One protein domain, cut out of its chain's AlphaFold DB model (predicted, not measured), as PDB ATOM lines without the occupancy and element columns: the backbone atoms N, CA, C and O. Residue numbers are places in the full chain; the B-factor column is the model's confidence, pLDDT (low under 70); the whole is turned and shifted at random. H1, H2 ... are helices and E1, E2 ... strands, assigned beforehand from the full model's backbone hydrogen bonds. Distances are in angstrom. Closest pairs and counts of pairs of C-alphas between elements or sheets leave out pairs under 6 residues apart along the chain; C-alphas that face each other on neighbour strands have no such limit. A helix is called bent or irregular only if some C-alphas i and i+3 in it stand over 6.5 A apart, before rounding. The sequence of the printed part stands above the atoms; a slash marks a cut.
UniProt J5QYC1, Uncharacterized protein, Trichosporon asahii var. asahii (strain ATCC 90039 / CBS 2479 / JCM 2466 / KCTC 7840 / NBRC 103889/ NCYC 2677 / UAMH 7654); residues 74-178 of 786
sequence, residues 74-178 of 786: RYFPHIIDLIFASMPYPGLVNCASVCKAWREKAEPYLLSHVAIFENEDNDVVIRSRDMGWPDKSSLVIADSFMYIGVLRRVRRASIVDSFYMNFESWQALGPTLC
ATOM      1  N   ARG A  74     -34.334  -6.546  37.834       75.50
ATOM      2  CA  ARG A  74     -33.229  -7.431  38.230       75.50
ATOM      3  C   ARG A  74     -33.721  -8.728  38.867       75.50
ATOM      4  O   ARG A  74     -33.062  -9.750  38.720       75.50
ATOM      5  N   TYR A  75     -34.864  -8.688  39.550       78.31
ATOM      6  CA  TYR A  75     -35.433  -9.848  40.245       78.31
ATOM      7  C   TYR A  75     -36.435 -10.617  39.379       78.31
ATOM      8  O   TYR A  75     -36.583 -11.825  39.543       78.31
ATOM      9  N   PHE A  76     -37.074  -9.946  38.414       80.12
ATOM     10  CA  PHE A  76     -38.078 -10.556  37.533       80.12
ATOM     11  C   PHE A  76     -37.772 -10.353  36.040       80.12
ATOM     12  O   PHE A  76     -38.616  -9.834  35.305       80.12
ATOM     13  N   PRO A  77     -36.583 -10.756  35.546       80.38
ATOM     14  CA  PRO A  77     -36.176 -10.486  34.168       80.38
ATOM     15  C   PRO A  77     -37.136 -11.091  33.136       80.38
ATOM     16  O   PRO A  77     -37.458 -10.412  32.172       80.38
ATOM     17  N   HIS A  78     -37.668 -12.288  33.391       81.38
ATOM     18  CA  HIS A  78     -38.611 -12.986  32.510       81.38
ATOM     19  C   HIS A  78     -39.970 -12.275  32.382       81.38
ATOM     20  O   HIS A  78     -40.557 -12.266  31.305       81.38
ATOM     21  N   ILE A  79     -40.470 -11.643  33.455       80.19
ATOM     22  CA  ILE A  79     -41.702 -10.836  33.398       80.19
ATOM     23  C   ILE A  79     -41.457  -9.597  32.542       80.19
ATOM     24  O   ILE A  79     -42.288  -9.240  31.713       80.19
ATOM     25  N   ILE A  80     -40.296  -8.961  32.710       80.75
ATOM     26  CA  ILE A  80     -39.896  -7.824  31.881       80.75
ATOM     27  C   ILE A  80     -39.754  -8.247  30.417       80.75
ATOM     28  O   ILE A  80     -40.226  -7.533  29.544       80.75
ATOM     29  N   ASP A  81     -39.189  -9.419  30.136       85.25
ATOM     30  CA  ASP A  81     -39.070  -9.921  28.764       85.25
ATOM     31  C   ASP A  81     -40.453 -10.154  28.129       85.25
ATOM     32  O   ASP A  81     -40.679  -9.765  26.985       85.25
ATOM     33  N   LEU A  82     -41.420 -10.692  28.885       84.69
ATOM     34  CA  LEU A  82     -42.816 -10.814  28.439       84.69
ATOM     35  C   LEU A  82     -43.483  -9.453  28.211       84.69
ATOM     36  O   LEU A  82     -44.237  -9.294  27.249       84.69
ATOM     37  N   ILE A  83     -43.203  -8.473  29.076       83.19
ATOM     38  CA  ILE A  83     -43.689  -7.100  28.918       83.19
ATOM     39  C   ILE A  83     -43.164  -6.518  27.606       83.19
ATOM     40  O   ILE A  83     -43.967  -6.020  26.828       83.19
ATOM     41  N   PHE A  84     -41.863  -6.633  27.325       87.19
ATOM     42  CA  PHE A  84     -41.261  -6.142  26.082       87.19
ATOM     43  C   PHE A  84     -41.828  -6.873  24.860       87.19
ATOM     44  O   PHE A  84     -42.233  -6.223  23.902       87.19
ATOM     45  N   ALA A  85     -41.963  -8.199  24.924       87.06
ATOM     46  CA  ALA A  85     -42.551  -8.994  23.846       87.06
ATOM     47  C   ALA A  85     -44.014  -8.631  23.537       87.06
ATOM     48  O   ALA A  85     -44.473  -8.839  22.418       87.06
ATOM     49  N   SER A  86     -44.745  -8.098  24.519       86.56
ATOM     50  CA  SER A  86     -46.156  -7.717  24.381       86.56
ATOM     51  C   SER A  86     -46.357  -6.216  24.155       86.56
ATOM     52  O   SER A  86     -47.490  -5.759  23.999       86.56
ATOM     53  N   MET A  87     -45.285  -5.424  24.207       86.19
ATOM     54  CA  MET A  87     -45.378  -3.973  24.190       86.19
ATOM     55  C   MET A  87     -45.569  -3.467  22.758       86.19
ATOM     56  O   MET A  87     -44.830  -3.879  21.863       86.19
ATOM     57  N   PRO A  88     -46.514  -2.542  22.510       91.06
ATOM     58  CA  PRO A  88     -46.604  -1.904  21.208       91.06
ATOM     59  C   PRO A  88     -45.348  -1.062  20.953       91.06
ATOM     60  O   PRO A  88     -44.711  -0.571  21.890       91.06
ATOM     61  N   TYR A  89     -45.037  -0.833  19.680       91.75
ATOM     62  CA  TYR A  89     -43.833  -0.121  19.254       91.75
ATOM     63  C   TYR A  89     -43.543   1.200  20.010       91.75
ATOM     64  O   TYR A  89     -42.416   1.368  20.482       91.75
ATOM     65  N   PRO A  90     -44.513   2.111  20.261       92.38
ATOM     66  CA  PRO A  90     -44.250   3.328  21.037       92.38
ATOM     67  C   PRO A  90     -43.777   3.059  22.464       92.38
ATOM     68  O   PRO A  90     -42.975   3.815  23.011       92.38
ATOM     69  N   GLY A  91     -44.270   1.984  23.080       89.25
ATOM     70  CA  GLY A  91     -43.808   1.569  24.394       89.25
ATOM     71  C   GLY A  91     -42.355   1.104  24.341       89.25
ATOM     72  O   GLY A  91     -41.565   1.530  25.179       89.25
ATOM     73  N   LEU A  92     -41.975   0.319  23.326       91.94
ATOM     74  CA  LEU A  92     -40.591  -0.133  23.132       91.94
ATOM     75  C   LEU A  92     -39.628   1.046  22.932       91.94
ATOM     76  O   LEU A  92     -38.557   1.072  23.541       91.94
ATOM     77  N   VAL A  93     -40.030   2.049  22.144       90.69
ATOM     78  CA  VAL A  93     -39.273   3.300  21.959       90.69
ATOM     79  C   VAL A  93     -39.077   4.019  23.295       90.69
ATOM     80  O   VAL A  93     -37.954   4.385  23.648       90.69
ATOM     81  N   ASN A  94     -40.144   4.162  24.085       88.12
ATOM     82  CA  ASN A  94     -40.050   4.768  25.410       88.12
ATOM     83  C   ASN A  94     -39.124   3.958  26.327       88.12
ATOM     84  O   ASN A  94     -38.254   4.538  26.973       88.12
ATOM     85  N   CYS A  95     -39.237   2.628  26.339       87.44
ATOM     86  CA  CYS A  95     -38.367   1.743  27.109       87.44
ATOM     87  C   CYS A  95     -36.885   1.924  26.752       87.44
ATOM     88  O   CYS A  95     -36.046   2.018  27.650       87.44
ATOM     89  N   ALA A  96     -36.561   2.039  25.464       89.62
ATOM     90  CA  ALA A  96     -35.194   2.245  24.993       89.62
ATOM     91  C   ALA A  96     -34.580   3.592  25.426       89.62
ATOM     92  O   ALA A  96     -33.350   3.720  25.524       89.62
ATOM     93  N   SER A  97     -35.423   4.581  25.740       85.00
ATOM     94  CA  SER A  97     -35.001   5.886  26.260       85.00
ATOM     95  C   SER A  97     -34.691   5.887  27.766       85.00
ATOM     96  O   SER A  97     -33.970   6.767  28.233       85.00
ATOM     97  N   VAL A  98     -35.173   4.894  28.531       83.38
ATOM     98  CA  VAL A  98     -35.079   4.885  30.005       83.38
ATOM     99  C   VAL A  98     -33.637   4.714  30.491       83.38
ATOM    100  O   VAL A  98     -33.124   5.528  31.260       83.38
ATOM    101  N   CYS A  99     -32.975   3.623  30.098       83.75
ATOM    102  CA  CYS A  99     -31.604   3.319  30.506       83.75
ATOM    103  C   CYS A  99     -30.941   2.319  29.546       83.75
ATOM    104  O   CYS A  99     -31.611   1.687  28.731       83.75
ATOM    105  N   LYS A 100     -29.619   2.134  29.672       86.12
ATOM    106  CA  LYS A 100     -28.838   1.227  28.810       86.12
ATOM    107  C   LYS A 100     -29.370  -0.214  28.814       86.12
ATOM    108  O   LYS A 100     -29.562  -0.776  27.746       86.12
ATOM    109  N   ALA A 101     -29.673  -0.780  29.984       85.19
ATOM    110  CA  ALA A 101     -30.164  -2.158  30.085       85.19
ATOM    111  C   ALA A 101     -31.532  -2.353  29.405       85.19
ATOM    112  O   ALA A 101     -31.778  -3.377  28.778       85.19
ATOM    113  N   TRP A 102     -32.427  -1.365  29.504       87.50
ATOM    114  CA  TRP A 102     -33.725  -1.412  28.827       87.50
ATOM    115  C   TRP A 102     -33.583  -1.211  27.323       87.50
ATOM    116  O   TRP A 102     -34.287  -1.859  26.560       87.50
ATOM    117  N   ARG A 103     -32.637  -0.375  26.891       89.75
ATOM    118  CA  ARG A 103     -32.284  -0.230  25.479       89.75
ATOM    119  C   ARG A 103     -31.790  -1.539  24.881       89.75
ATOM    120  O   ARG A 103     -32.321  -1.954  23.863       89.75
ATOM    121  N   GLU A 104     -30.856  -2.215  25.545       89.94
ATOM    122  CA  GLU A 104     -30.340  -3.524  25.116       89.94
ATOM    123  C   GLU A 104     -31.446  -4.594  25.075       89.94
ATOM    124  O   GLU A 104     -31.443  -5.452  24.197       89.94
ATOM    125  N   LYS A 105     -32.434  -4.527  25.981       90.00
ATOM    126  CA  LYS A 105     -33.613  -5.411  25.953       90.00
ATOM    127  C   LYS A 105     -34.634  -5.054  24.866       90.00
ATOM    128  O   LYS A 105     -35.265  -5.955  24.325       90.00
ATOM    129  N   ALA A 106     -34.824  -3.770  24.561       91.94
ATOM    130  CA  ALA A 106     -35.729  -3.304  23.507       91.94
ATOM    131  C   ALA A 106     -35.139  -3.518  22.111       91.94
ATOM    132  O   ALA A 106     -35.893  -3.723  21.164       91.94
ATOM    133  N   GLU A 107     -33.809  -3.480  21.988       92.44
ATOM    134  CA  GLU A 107     -33.072  -3.532  20.724       92.44
ATOM    135  C   GLU A 107     -33.552  -4.662  19.794       92.44
ATOM    136  O   GLU A 107     -33.925  -4.340  18.670       92.44
ATOM    137  N   PRO A 108     -33.689  -5.938  20.210       90.81
ATOM    138  CA  PRO A 108     -34.153  -7.003  19.314       90.81
ATOM    139  C   PRO A 108     -35.546  -6.768  18.712       90.81
ATOM    140  O   PRO A 108     -35.805  -7.214  17.601       90.81
ATOM    141  N   TYR A 109     -36.432  -6.077  19.435       91.06
ATOM    142  CA  TYR A 109     -37.793  -5.770  18.985       91.06
ATOM    143  C   TYR A 109     -37.844  -4.501  18.129       91.06
ATOM    144  O   TYR A 109     -38.660  -4.394  17.222       91.06
ATOM    145  N   LEU A 110     -36.960  -3.543  18.417       92.94
ATOM    146  CA  LEU A 110     -36.811  -2.293  17.673       92.94
ATOM    147  C   LEU A 110     -36.006  -2.455  16.375       92.94
ATOM    148  O   LEU A 110     -36.054  -1.572  15.525       92.94
ATOM    149  N   LEU A 111     -35.269  -3.560  16.236       90.81
ATOM    150  CA  LEU A 111     -34.486  -3.900  15.049       90.81
ATOM    151  C   LEU A 111     -35.304  -4.603  13.953       90.81
ATOM    152  O   LEU A 111     -34.716  -4.963  12.942       90.81
ATOM    153  N   SER A 112     -36.615  -4.819  14.110       89.12
ATOM    154  CA  SER A 112     -37.441  -5.432  13.054       89.12
ATOM    155  C   SER A 112     -37.477  -4.565  11.790       89.12
ATOM    156  O   SER A 112     -37.202  -5.049  10.696       89.12
ATOM    157  N   HIS A 113     -37.728  -3.266  11.959       90.19
ATOM    158  CA  HIS A 113     -37.662  -2.250  10.915       90.19
ATOM    159  C   HIS A 113     -36.753  -1.118  11.386       90.19
ATOM    160  O   HIS A 113     -36.992  -0.490  12.419       90.19
ATOM    161  N   VAL A 114     -35.679  -0.865  10.643       92.19
ATOM    162  CA  VAL A 114     -34.713   0.184  10.976       92.19
ATOM    163  C   VAL A 114     -34.545   1.178   9.847       92.19
ATOM    164  O   VAL A 114     -34.759   0.866   8.681       92.19
ATOM    165  N   ALA A 115     -34.140   2.380  10.223       90.81
ATOM    166  CA  ALA A 115     -33.671   3.424   9.345       90.81
ATOM    167  C   ALA A 115     -32.167   3.619   9.551       90.81
ATOM    168  O   ALA A 115     -31.740   3.802  10.693       90.81
ATOM    169  N   ILE A 116     -31.388   3.596   8.475       89.50
ATOM    170  CA  ILE A 116     -29.951   3.870   8.475       89.50
ATOM    171  C   ILE A 116     -29.738   5.228   7.826       89.50
ATOM    172  O   ILE A 116     -30.210   5.460   6.720       89.50
ATOM    173  N   PHE A 117     -29.035   6.110   8.517       86.94
ATOM    174  CA  PHE A 117     -28.567   7.378   7.981       86.94
ATOM    175  C   PHE A 117     -27.057   7.293   7.829       86.94
ATOM    176  O   PHE A 117     -26.359   7.029   8.813       86.94
ATOM    177  N   GLU A 118     -26.586   7.503   6.607       82.75
ATOM    178  CA  GLU A 118     -25.171   7.522   6.241       82.75
ATOM    179  C   GLU A 118     -24.796   8.955   5.849       82.75
ATOM    180  O   GLU A 118     -25.502   9.588   5.058       82.75
ATOM    181  N   ASN A 119     -23.720   9.472   6.448       79.31
ATOM    182  CA  ASN A 119     -23.122  10.770   6.117       79.31
ATOM    183  C   ASN A 119     -21.817  10.574   5.320       79.31
ATOM    184  O   ASN A 119     -21.204   9.509   5.389       79.31
ATOM    185  N   GLU A 120     -21.351  11.623   4.638       76.06
ATOM    186  CA  GLU A 120     -20.076  11.680   3.904       76.06
ATOM    187  C   GLU A 120     -18.861  11.308   4.778       76.06
ATOM    188  O   GLU A 120     -17.897  10.720   4.291       76.06
ATOM    189  N   ASP A 121     -18.923  11.579   6.087       79.75
ATOM    190  CA  ASP A 121     -17.878  11.213   7.058       79.75
ATOM    191  C   ASP A 121     -17.878   9.719   7.437       79.75
ATOM    192  O   ASP A 121     -17.149   9.309   8.343       79.75
ATOM    193  N   ASN A 122     -18.697   8.894   6.774       74.31
ATOM    194  CA  ASN A 122     -18.925   7.484   7.101       74.31
ATOM    195  C   ASN A 122     -19.495   7.248   8.514       74.31
ATOM    196  O   ASN A 122     -19.392   6.153   9.079       74.31
ATOM    197  N   ASP A 123     -20.105   8.279   9.096       82.19
ATOM    198  CA  ASP A 123     -20.872   8.157  10.327       82.19
ATOM    199  C   ASP A 123     -22.207   7.479  10.033       82.19
ATOM    200  O   ASP A 123     -22.941   7.876   9.123       82.19
ATOM    201  N   VAL A 124     -22.532   6.465  10.837       84.94
ATOM    202  CA  VAL A 124     -23.742   5.666  10.654       84.94
ATOM    203  C   VAL A 124     -24.643   5.814  11.868       84.94
ATOM    204  O   VAL A 124     -24.295   5.443  12.997       84.94
ATOM    205  N   VAL A 125     -25.849   6.318  11.624       88.25
ATOM    206  CA  VAL A 125     -26.892   6.443  12.641       88.25
ATOM    207  C   VAL A 125     -28.029   5.493  12.308       88.25
ATOM    208  O   VAL A 125     -28.635   5.574  11.247       88.25
ATOM    209  N   ILE A 126     -28.355   4.603  13.243       90.06
ATOM    210  CA  ILE A 126     -29.456   3.654  13.099       90.06
ATOM    211  C   ILE A 126     -30.549   3.998  14.080       90.06
ATOM    212  O   ILE A 126     -30.356   3.997  15.303       90.06
ATOM    213  N   ARG A 127     -31.734   4.222  13.530       92.31
ATOM    214  CA  ARG A 127     -32.949   4.469  14.289       92.31
ATOM    215  C   ARG A 127     -33.931   3.340  14.060       92.31
ATOM    216  O   ARG A 127     -34.031   2.804  12.963       92.31
ATOM    217  N   SER A 128     -34.687   2.992  15.088       94.06
ATOM    218  CA  SER A 128     -35.845   2.129  14.904       94.06
ATOM    219  C   SER A 128     -36.886   2.873  14.070       94.06
ATOM    220  O   SER A 128     -37.050   4.087  14.220       94.06
ATOM    221  N   ARG A 129     -37.638   2.145  13.247       90.81
ATOM    222  CA  ARG A 129     -38.779   2.671  12.492       90.81
ATOM    223  C   ARG A 129     -39.955   1.703  12.602       90.81
ATOM    224  O   ARG A 129     -39.765   0.527  12.870       90.81
ATOM    225  N   ASP A 130     -41.169   2.219  12.482       91.00
ATOM    226  CA  ASP A 130     -42.377   1.409  12.347       91.00
ATOM    227  C   ASP A 130     -43.366   2.179  11.473       91.00
ATOM    228  O   ASP A 130     -43.623   3.365  11.688       91.00
ATOM    229  N   MET A 131     -43.911   1.517  10.454       85.75
ATOM    230  CA  MET A 131     -44.828   2.161   9.508       85.75
ATOM    231  C   MET A 131     -46.173   2.559  10.135       85.75
ATOM    232  O   MET A 131     -46.862   3.424   9.594       85.75
ATOM    233  N   GLY A 132     -46.587   1.910  11.226       86.62
ATOM    234  CA  GLY A 132     -47.777   2.251  12.006       86.62
ATOM    235  C   GLY A 132     -47.551   3.390  13.003       86.62
ATOM    236  O   GLY A 132     -48.524   4.025  13.407       86.62
ATOM    237  N   TRP A 133     -46.294   3.681  13.356       87.19
ATOM    238  CA  TRP A 133     -45.902   4.741  14.299       87.19
ATOM    239  C   TRP A 133     -44.773   5.628  13.748       87.19
ATOM    240  O   TRP A 133     -43.709   5.743  14.358       87.19
ATOM    241  N   PRO A 134     -44.991   6.281  12.597       83.19
ATOM    242  CA  PRO A 134     -43.958   7.026  11.876       83.19
ATOM    243  C   PRO A 134     -43.407   8.239  12.639       83.19
ATOM    244  O   PRO A 134     -42.305   8.684  12.344       83.19
ATOM    245  N   ASP A 135     -44.130   8.771  13.622       84.12
ATOM    246  CA  ASP A 135     -43.680   9.866  14.490       84.12
ATOM    247  C   ASP A 135     -42.837   9.384  15.687       84.12
ATOM    248  O   ASP A 135     -42.390  10.192  16.506       84.12
ATOM    249  N   LYS A 136     -42.645   8.068  15.833       89.00
ATOM    250  CA  LYS A 136     -41.860   7.455  16.905       89.00
ATOM    251  C   LYS A 136     -40.619   6.789  16.327       89.00
ATOM    252  O   LYS A 136     -40.686   6.004  15.392       89.00
ATOM    253  N   SER A 137     -39.477   7.080  16.932       91.88
ATOM    254  CA  SER A 137     -38.225   6.373  16.683       91.88
ATOM    255  C   SER A 137     -37.362   6.406  17.933       91.88
ATOM    256  O   SER A 137     -37.433   7.346  18.727       91.88
ATOM    257  N   SER A 138     -36.526   5.391  18.101       91.12
ATOM    258  CA  SER A 138     -35.447   5.387  19.080       91.12
ATOM    259  C   SER A 138     -34.123   5.303  18.346       91.12
ATOM    260  O   SER A 138     -33.987   4.534  17.396       91.12
ATOM    261  N   LEU A 139     -33.122   6.037  18.827       90.69
ATOM    262  CA  LEU A 139     -31.740   5.780  18.449       90.69
ATOM    263  C   LEU A 139     -31.357   4.383  18.953       90.69
ATOM    264  O   LEU A 139     -31.457   4.109  20.152       90.69
ATOM    265  N   VAL A 140     -30.964   3.502  18.037       88.50
ATOM    266  CA  VAL A 140     -30.516   2.141  18.360       88.50
ATOM    267  C   VAL A 140     -28.994   2.122  18.406       88.50
ATOM    268  O   VAL A 140     -28.414   1.665  19.391       88.50
ATOM    269  N   ILE A 141     -28.352   2.670  17.372       87.38
ATOM    270  CA  ILE A 141     -26.895   2.715  17.225       87.38
ATOM    271  C   ILE A 141     -26.507   4.096  16.691       87.38
ATOM    272  O   ILE A 141     -27.127   4.596  15.760       87.38
ATOM    273  N   ALA A 142     -25.481   4.697  17.282       85.19
ATOM    274  CA  ALA A 142     -24.718   5.789  16.690       85.19
ATOM    275  C   ALA A 142     -23.257   5.372  16.822       85.19
ATOM    276  O   ALA A 142     -22.768   5.251  17.949       85.19
ATOM    277  N   ASP A 143     -22.621   5.048  15.703       80.94
ATOM    278  CA  ASP A 143     -21.245   4.563  15.688       80.94
ATOM    279  C   ASP A 143     -20.472   5.287  14.588       80.94
ATOM    280  O   ASP A 143     -20.849   5.253  13.416       80.94
ATOM    281  N   SER A 144     -19.398   5.948  14.997       72.50
ATOM    282  CA  SER A 144     -18.374   6.486  14.113       72.50
ATOM    283  C   SER A 144     -17.310   5.391  13.986       72.50
ATOM    284  O   SER A 144     -16.755   4.992  15.010       72.50
ATOM    285  N   PHE A 145     -16.998   4.920  12.775       63.47
ATOM    286  CA  PHE A 145     -15.847   4.049  12.433       63.47
ATOM    287  C   PHE A 145     -16.009   2.507  12.353       63.47
ATOM    288  O   PHE A 145     -15.043   1.853  11.957       63.47
ATOM    289  N   MET A 146     -17.158   1.867  12.632       67.56
ATOM    290  CA  MET A 146     -17.263   0.379  12.612       67.56
ATOM    291  C   MET A 146     -18.439  -0.202  11.790       67.56
ATOM    292  O   MET A 146     -19.318  -0.890  12.321       67.56
ATOM    293  N   TYR A 147     -18.389  -0.059  10.457       72.75
ATOM    294  CA  TYR A 147     -19.356  -0.643   9.500       72.75
ATOM    295  C   TYR A 147     -19.693  -2.125   9.746       72.75
ATOM    296  O   TYR A 147     -20.857  -2.530   9.747       72.75
ATOM    297  N   ILE A 148     -18.683  -2.958  10.018       77.06
ATOM    298  CA  ILE A 148     -18.871  -4.411  10.182       77.06
ATOM    299  C   ILE A 148     -19.732  -4.738  11.414       77.06
ATOM    300  O   ILE A 148     -20.514  -5.694  11.397       77.06
ATOM    301  N   GLY A 149     -19.584  -3.973  12.499       80.38
ATOM    302  CA  GLY A 149     -20.350  -4.177  13.729       80.38
ATOM    303  C   GLY A 149     -21.822  -3.824  13.540       80.38
ATOM    304  O   GLY A 149     -22.702  -4.592  13.938       80.38
ATOM    305  N   VAL A 150     -22.063  -2.704  12.862       80.81
ATOM    306  CA  VAL A 150     -23.387  -2.207  12.490       80.81
ATOM    307  C   VAL A 150     -24.134  -3.216  11.616       80.81
ATOM    308  O   VAL A 150     -25.234  -3.652  11.966       80.81
ATOM    309  N   LEU A 151     -23.506  -3.676  10.535       78.81
ATOM    310  CA  LEU A 151     -24.117  -4.614   9.594       78.81
ATOM    311  C   LEU A 151     -24.534  -5.925  10.255       78.81
ATOM    312  O   LEU A 151     -25.610  -6.447   9.976       78.81
ATOM    313  N   ARG A 152     -23.731  -6.455  11.185       82.50
ATOM    314  CA  ARG A 152     -24.090  -7.680  11.925       82.50
ATOM    315  C   ARG A 152     -25.365  -7.525  12.748       82.50
ATOM    316  O   ARG A 152     -26.077  -8.513  12.923       82.50
ATOM    317  N   ARG A 153     -25.638  -6.324  13.262       84.31
ATOM    318  CA  ARG A 153     -26.849  -6.037  14.039       84.31
ATOM    319  C   ARG A 153     -28.054  -5.843  13.127       84.31
ATOM    320  O   ARG A 153     -29.082  -6.474  13.357       84.31
ATOM    321  N   VAL A 154     -27.896  -5.060  12.059       86.69
ATOM    322  CA  VAL A 154     -28.978  -4.771  11.104       86.69
ATOM    323  C   VAL A 154     -29.347  -5.974  10.242       86.69
ATOM    324  O   VAL A 154     -30.491  -6.102   9.837       86.69
ATOM    325  N   ARG A 155     -28.440  -6.933  10.033       84.50
ATOM    326  CA  ARG A 155     -28.722  -8.153   9.258       84.50
ATOM    327  C   ARG A 155     -29.908  -8.977   9.783       84.50
ATOM    328  O   ARG A 155     -30.416  -9.830   9.065       84.50
ATOM    329  N   ARG A 156     -30.317  -8.766  11.040       84.06
ATOM    330  CA  ARG A 156     -31.500  -9.403  11.641       84.06
ATOM    331  C   ARG A 156     -32.806  -8.648  11.384       84.06
ATOM    332  O   ARG A 156     -33.857  -9.189  11.708       84.06
ATOM    333  N   ALA A 157     -32.742  -7.430  10.853       89.38
ATOM    334  CA  ALA A 157     -33.917  -6.672  10.460       89.38
ATOM    335  C   ALA A 157     -34.621  -7.352   9.285       89.38
ATOM    336  O   ALA A 157     -33.973  -7.956   8.423       89.38
ATOM    337  N   SER A 158     -35.945  -7.245   9.251       88.31
ATOM    338  CA  SER A 158     -36.737  -7.640   8.086       88.31
ATOM    339  C   SER A 158     -36.811  -6.508   7.062       88.31
ATOM    340  O   SER A 158     -36.924  -6.764   5.865       88.31
ATOM    341  N   ILE A 159     -36.727  -5.256   7.523       91.12
ATOM    342  CA  ILE A 159     -36.869  -4.060   6.690       91.12
ATOM    343  C   ILE A 159     -35.800  -3.042   7.078       91.12
ATOM    344  O   ILE A 159     -35.621  -2.726   8.259       91.12
ATOM    345  N   VAL A 160     -35.114  -2.496   6.077       91.56
ATOM    346  CA  VAL A 160     -34.094  -1.460   6.260       91.56
ATOM    347  C   VAL A 160     -34.392  -0.315   5.315       91.56
ATOM    348  O   VAL A 160     -34.327  -0.487   4.105       91.56
ATOM    349  N   ASP A 161     -34.676   0.855   5.865       91.38
ATOM    350  CA  ASP A 161     -34.770   2.090   5.096       91.38
ATOM    351  C   ASP A 161     -33.421   2.796   5.169       91.38
ATOM    352  O   ASP A 161     -33.009   3.218   6.246       91.38
ATOM    353  N   SER A 162     -32.709   2.894   4.055       88.12
ATOM    354  CA  SER A 162     -31.437   3.605   4.000       88.12
ATOM    355  C   SER A 162     -31.628   4.993   3.403       88.12
ATOM    356  O   SER A 162     -32.311   5.194   2.391       88.12
ATOM    357  N   PHE A 163     -31.028   5.953   4.089       84.44
ATOM    358  CA  PHE A 163     -31.016   7.364   3.779       84.44
ATOM    359  C   PHE A 163     -29.562   7.777   3.596       84.44
ATOM    360  O   PHE A 163     -28.803   7.846   4.564       84.44
ATOM    361  N   TYR A 164     -29.191   8.077   2.359       73.38
ATOM    362  CA  TYR A 164     -27.926   8.733   2.076       73.38
ATOM    363  C   TYR A 164     -28.158  10.240   2.112       73.38
ATOM    364  O   TYR A 164     -29.055  10.749   1.435       73.38
ATOM    365  N   MET A 165     -27.423  10.947   2.963       64.69
ATOM    366  CA  MET A 165     -27.643  12.368   3.188       64.69
ATOM    367  C   MET A 165     -26.326  13.129   3.264       64.69
ATOM    368  O   MET A 165     -25.548  12.904   4.179       64.69
ATOM    369  N   ASN A 166     -26.165  14.151   2.420       57.34
ATOM    370  CA  ASN A 166     -25.130  15.186   2.574       57.34
ATOM    371  C   ASN A 166     -25.525  16.231   3.647       57.34
ATOM    372  O   ASN A 166     -25.184  17.409   3.543       57.34
ATOM    373  N   PHE A 167     -26.341  15.850   4.636       53.62
ATOM    374  CA  PHE A 167     -26.821  16.764   5.675       53.62
ATOM    375  C   PHE A 167     -25.872  16.782   6.874       53.62
ATOM    376  O   PHE A 167     -25.255  15.779   7.217       53.62
ATOM    377  N   GLU A 168     -25.835  17.915   7.578       54.94
ATOM    378  CA  GLU A 168     -25.141  18.048   8.859       54.94
ATOM    379  C   GLU A 168     -25.601  16.942   9.836       54.94
ATOM    380  O   GLU A 168     -26.768  16.889  10.241       54.94
ATOM    381  N   SER A 169     -24.668  16.072  10.233       55.59
ATOM    382  CA  SER A 169     -24.837  14.856  11.059       55.59
ATOM    383  C   SER A 169     -25.724  14.999  12.313       55.59
ATOM    384  O   SER A 169     -26.301  14.029  12.814       55.59
ATOM    385  N   TRP A 170     -25.906  16.222  12.808       56.53
ATOM    386  CA  TRP A 170     -26.705  16.568  13.981       56.53
ATOM    387  C   TRP A 170     -28.209  16.292  13.810       56.53
ATOM    388  O   TRP A 170     -28.878  15.957  14.792       56.53
ATOM    389  N   GLN A 171     -28.756  16.376  12.589       64.56
ATOM    390  CA  GLN A 171     -30.189  16.126  12.351       64.56
ATOM    391  C   GLN A 171     -30.566  14.646  12.517       64.56
ATOM    392  O   GLN A 171     -31.648  14.340  13.020       64.56
ATOM    393  N   ALA A 172     -29.654  13.727  12.181       60.25
ATOM    394  CA  ALA A 172     -29.856  12.288  12.364       60.25
ATOM    395  C   ALA A 172     -29.817  11.870  13.849       60.25
ATOM    396  O   ALA A 172     -30.507  10.929  14.265       60.25
ATOM    397  N   LEU A 173     -29.046  12.591  14.671       63.44
ATOM    398  CA  LEU A 173     -28.920  12.353  16.114       63.44
ATOM    399  C   LEU A 173     -30.113  12.907  16.915       63.44
ATOM    400  O   LEU A 173     -30.478  12.342  17.950       63.44
ATOM    401  N   GLY A 174     -30.752  13.977  16.434       61.75
ATOM    402  CA  GLY A 174     -31.935  14.578  17.055       61.75
ATOM    403  C   GLY A 174     -33.205  13.717  16.952       61.75
ATOM    404  O   GLY A 174     -33.225  12.688  16.276       61.75
ATOM    405  N   PRO A 175     -34.301  14.078  17.642       63.34
ATOM    406  CA  PRO A 175     -35.613  13.515  17.343       63.34
ATOM    407  C   PRO A 175     -36.008  13.906  15.912       63.34
ATOM    408  O   PRO A 175     -36.276  15.073  15.635       63.34
ATOM    409  N   THR A 176     -36.031  12.934  15.000       61.41
ATOM    410  CA  THR A 176     -36.487  13.130  13.621       61.41
ATOM    411  C   THR A 176     -37.990  13.398  13.620       61.41
ATOM    412  O   THR A 176     -38.803  12.477  13.645       61.41
ATOM    413  N   LEU A 177     -38.367  14.679  13.628       61.88
ATOM    414  CA  LEU A 177     -39.762  15.108  13.465       61.88
ATOM    415  C   LEU A 177     -40.272  14.856  12.037       61.88
ATOM    416  O   LEU A 177     -41.476  14.738  11.826       61.88
ATOM    417  N   CYS A 178     -39.361  14.747  11.069       69.56
ATOM    418  CA  CYS A 178     -39.651  14.421   9.682       69.56
ATOM    419  C   CYS A 178     -38.635  13.404   9.153       69.56
ATOM    420  O   CYS A 178     -37.427  13.569   9.327       69.56
TER     421      CYS A 178
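Overview. This is residues 74 to 178 of the 786 residues of an uncharacterized protein of Trichosporon asahii var. asahii (strain ATCC 90039 / CBS 2479 / JCM 2466 / KCTC 7840 / NBRC 103889/ NCYC 2677 / UAMH 7654) (UniProt J5QYC1). A twisted four-stranded sheet makes one part of an elongated domain, with H4 over one of its faces and the short H5 grazing it. The helical hairpin of H2 and H3 packs beside E3 and the end of E2, and H1 lies beyond it, far from the sheet, at one end of the long axis. The printed part has 105 residues with five named helices and four named strands, in the order H1 H2 H3 E1 E2 E3 H4 E4 H5. The sheet runs E3 E2 E1 E4 and is mixed; the class is mixed, helices and strands. The whole is compact, with a radius of gyration of the C-alphas of 13.9 A, and spans 45 by 27 by 24 A.

Arrangement. E1, residues 113 to 118, E2, residues 123 to 128, and E3, residues 139 to 144, form a meander, each strand the antiparallel neighbour of the one before. N 115 and O 127 are 2.8 A apart between E1 and E2, and N 126 and O 141 are 2.8 A apart between E2 and E3. E4, residues 159 to 164, is parallel to E1, with N 116 and O 161 2.8 A apart. H4, residues 147 to 154, is on the sheet at a height of 9.4 A, over E2 and along the strands, at 6 degrees to E2 on the local plane; the closest C-alphas of H4 and E3 are those of Val 150 and Ile 141, 7.7 A apart. E3, H4 and E4 make a split strand-helix-strand unit, two strands that run the same way with E2 and E1 between them, and its crossover is right-handed. H3, residues 100 to 110, is also on the sheet, and with H4 on one face it gives two layers, helices and sheet; the closest C-alphas of H3 and E3 are those of Glu 107 and Val 140, 6.7 A apart. H2, residues 89 to 98, only grazes the sheet and touches H3 as a helical hairpin, at a shallow tilt of 20 degrees, opposite ways; their closest C-alphas are those of Ala 96 and Arg 103, 3.9 A apart. H1, residues 77 to 86, touches H3, with the closest C-alphas, of Phe 84 and Ala 106, 6.7 A apart, and is not on the sheet. H5, residues 170 to 173, only grazes the sheet with residues 171 to 173. In H1, H2 and H4 every O i to N i+4 pair is within hydrogen-bond range; in H3 it is 5 of 7, and H5 is too short for such a pair.

Along the chain. H1 begins at C-alpha 77, (-36.176, -10.486, 34.168), and is 14.2 A long; H2 is 14.7 A and H3 14.1 A. H3 is irregular, but only just: C-alphas 105 and 108 are 6.8 A apart. E1 is 16.5 A long, E2 16.8 A, E3 14.1 A and E4 16.3 A, while H4 is 10.6 A. E4 ends at C-alpha 164, (-27.926, 8.733, 2.076), and H5 ends at C-alpha 173, (-28.920, 12.353, 16.114).

Size, cuts and confidence. The C-alphas of Tyr 75 and Asn 166, the two farthest apart, are 46.4 A apart. The printed part has no cut, and no link is long. The mean pLDDT of the printed part is 82.3; residues 145 to 146 and 165 to 178 are under 70.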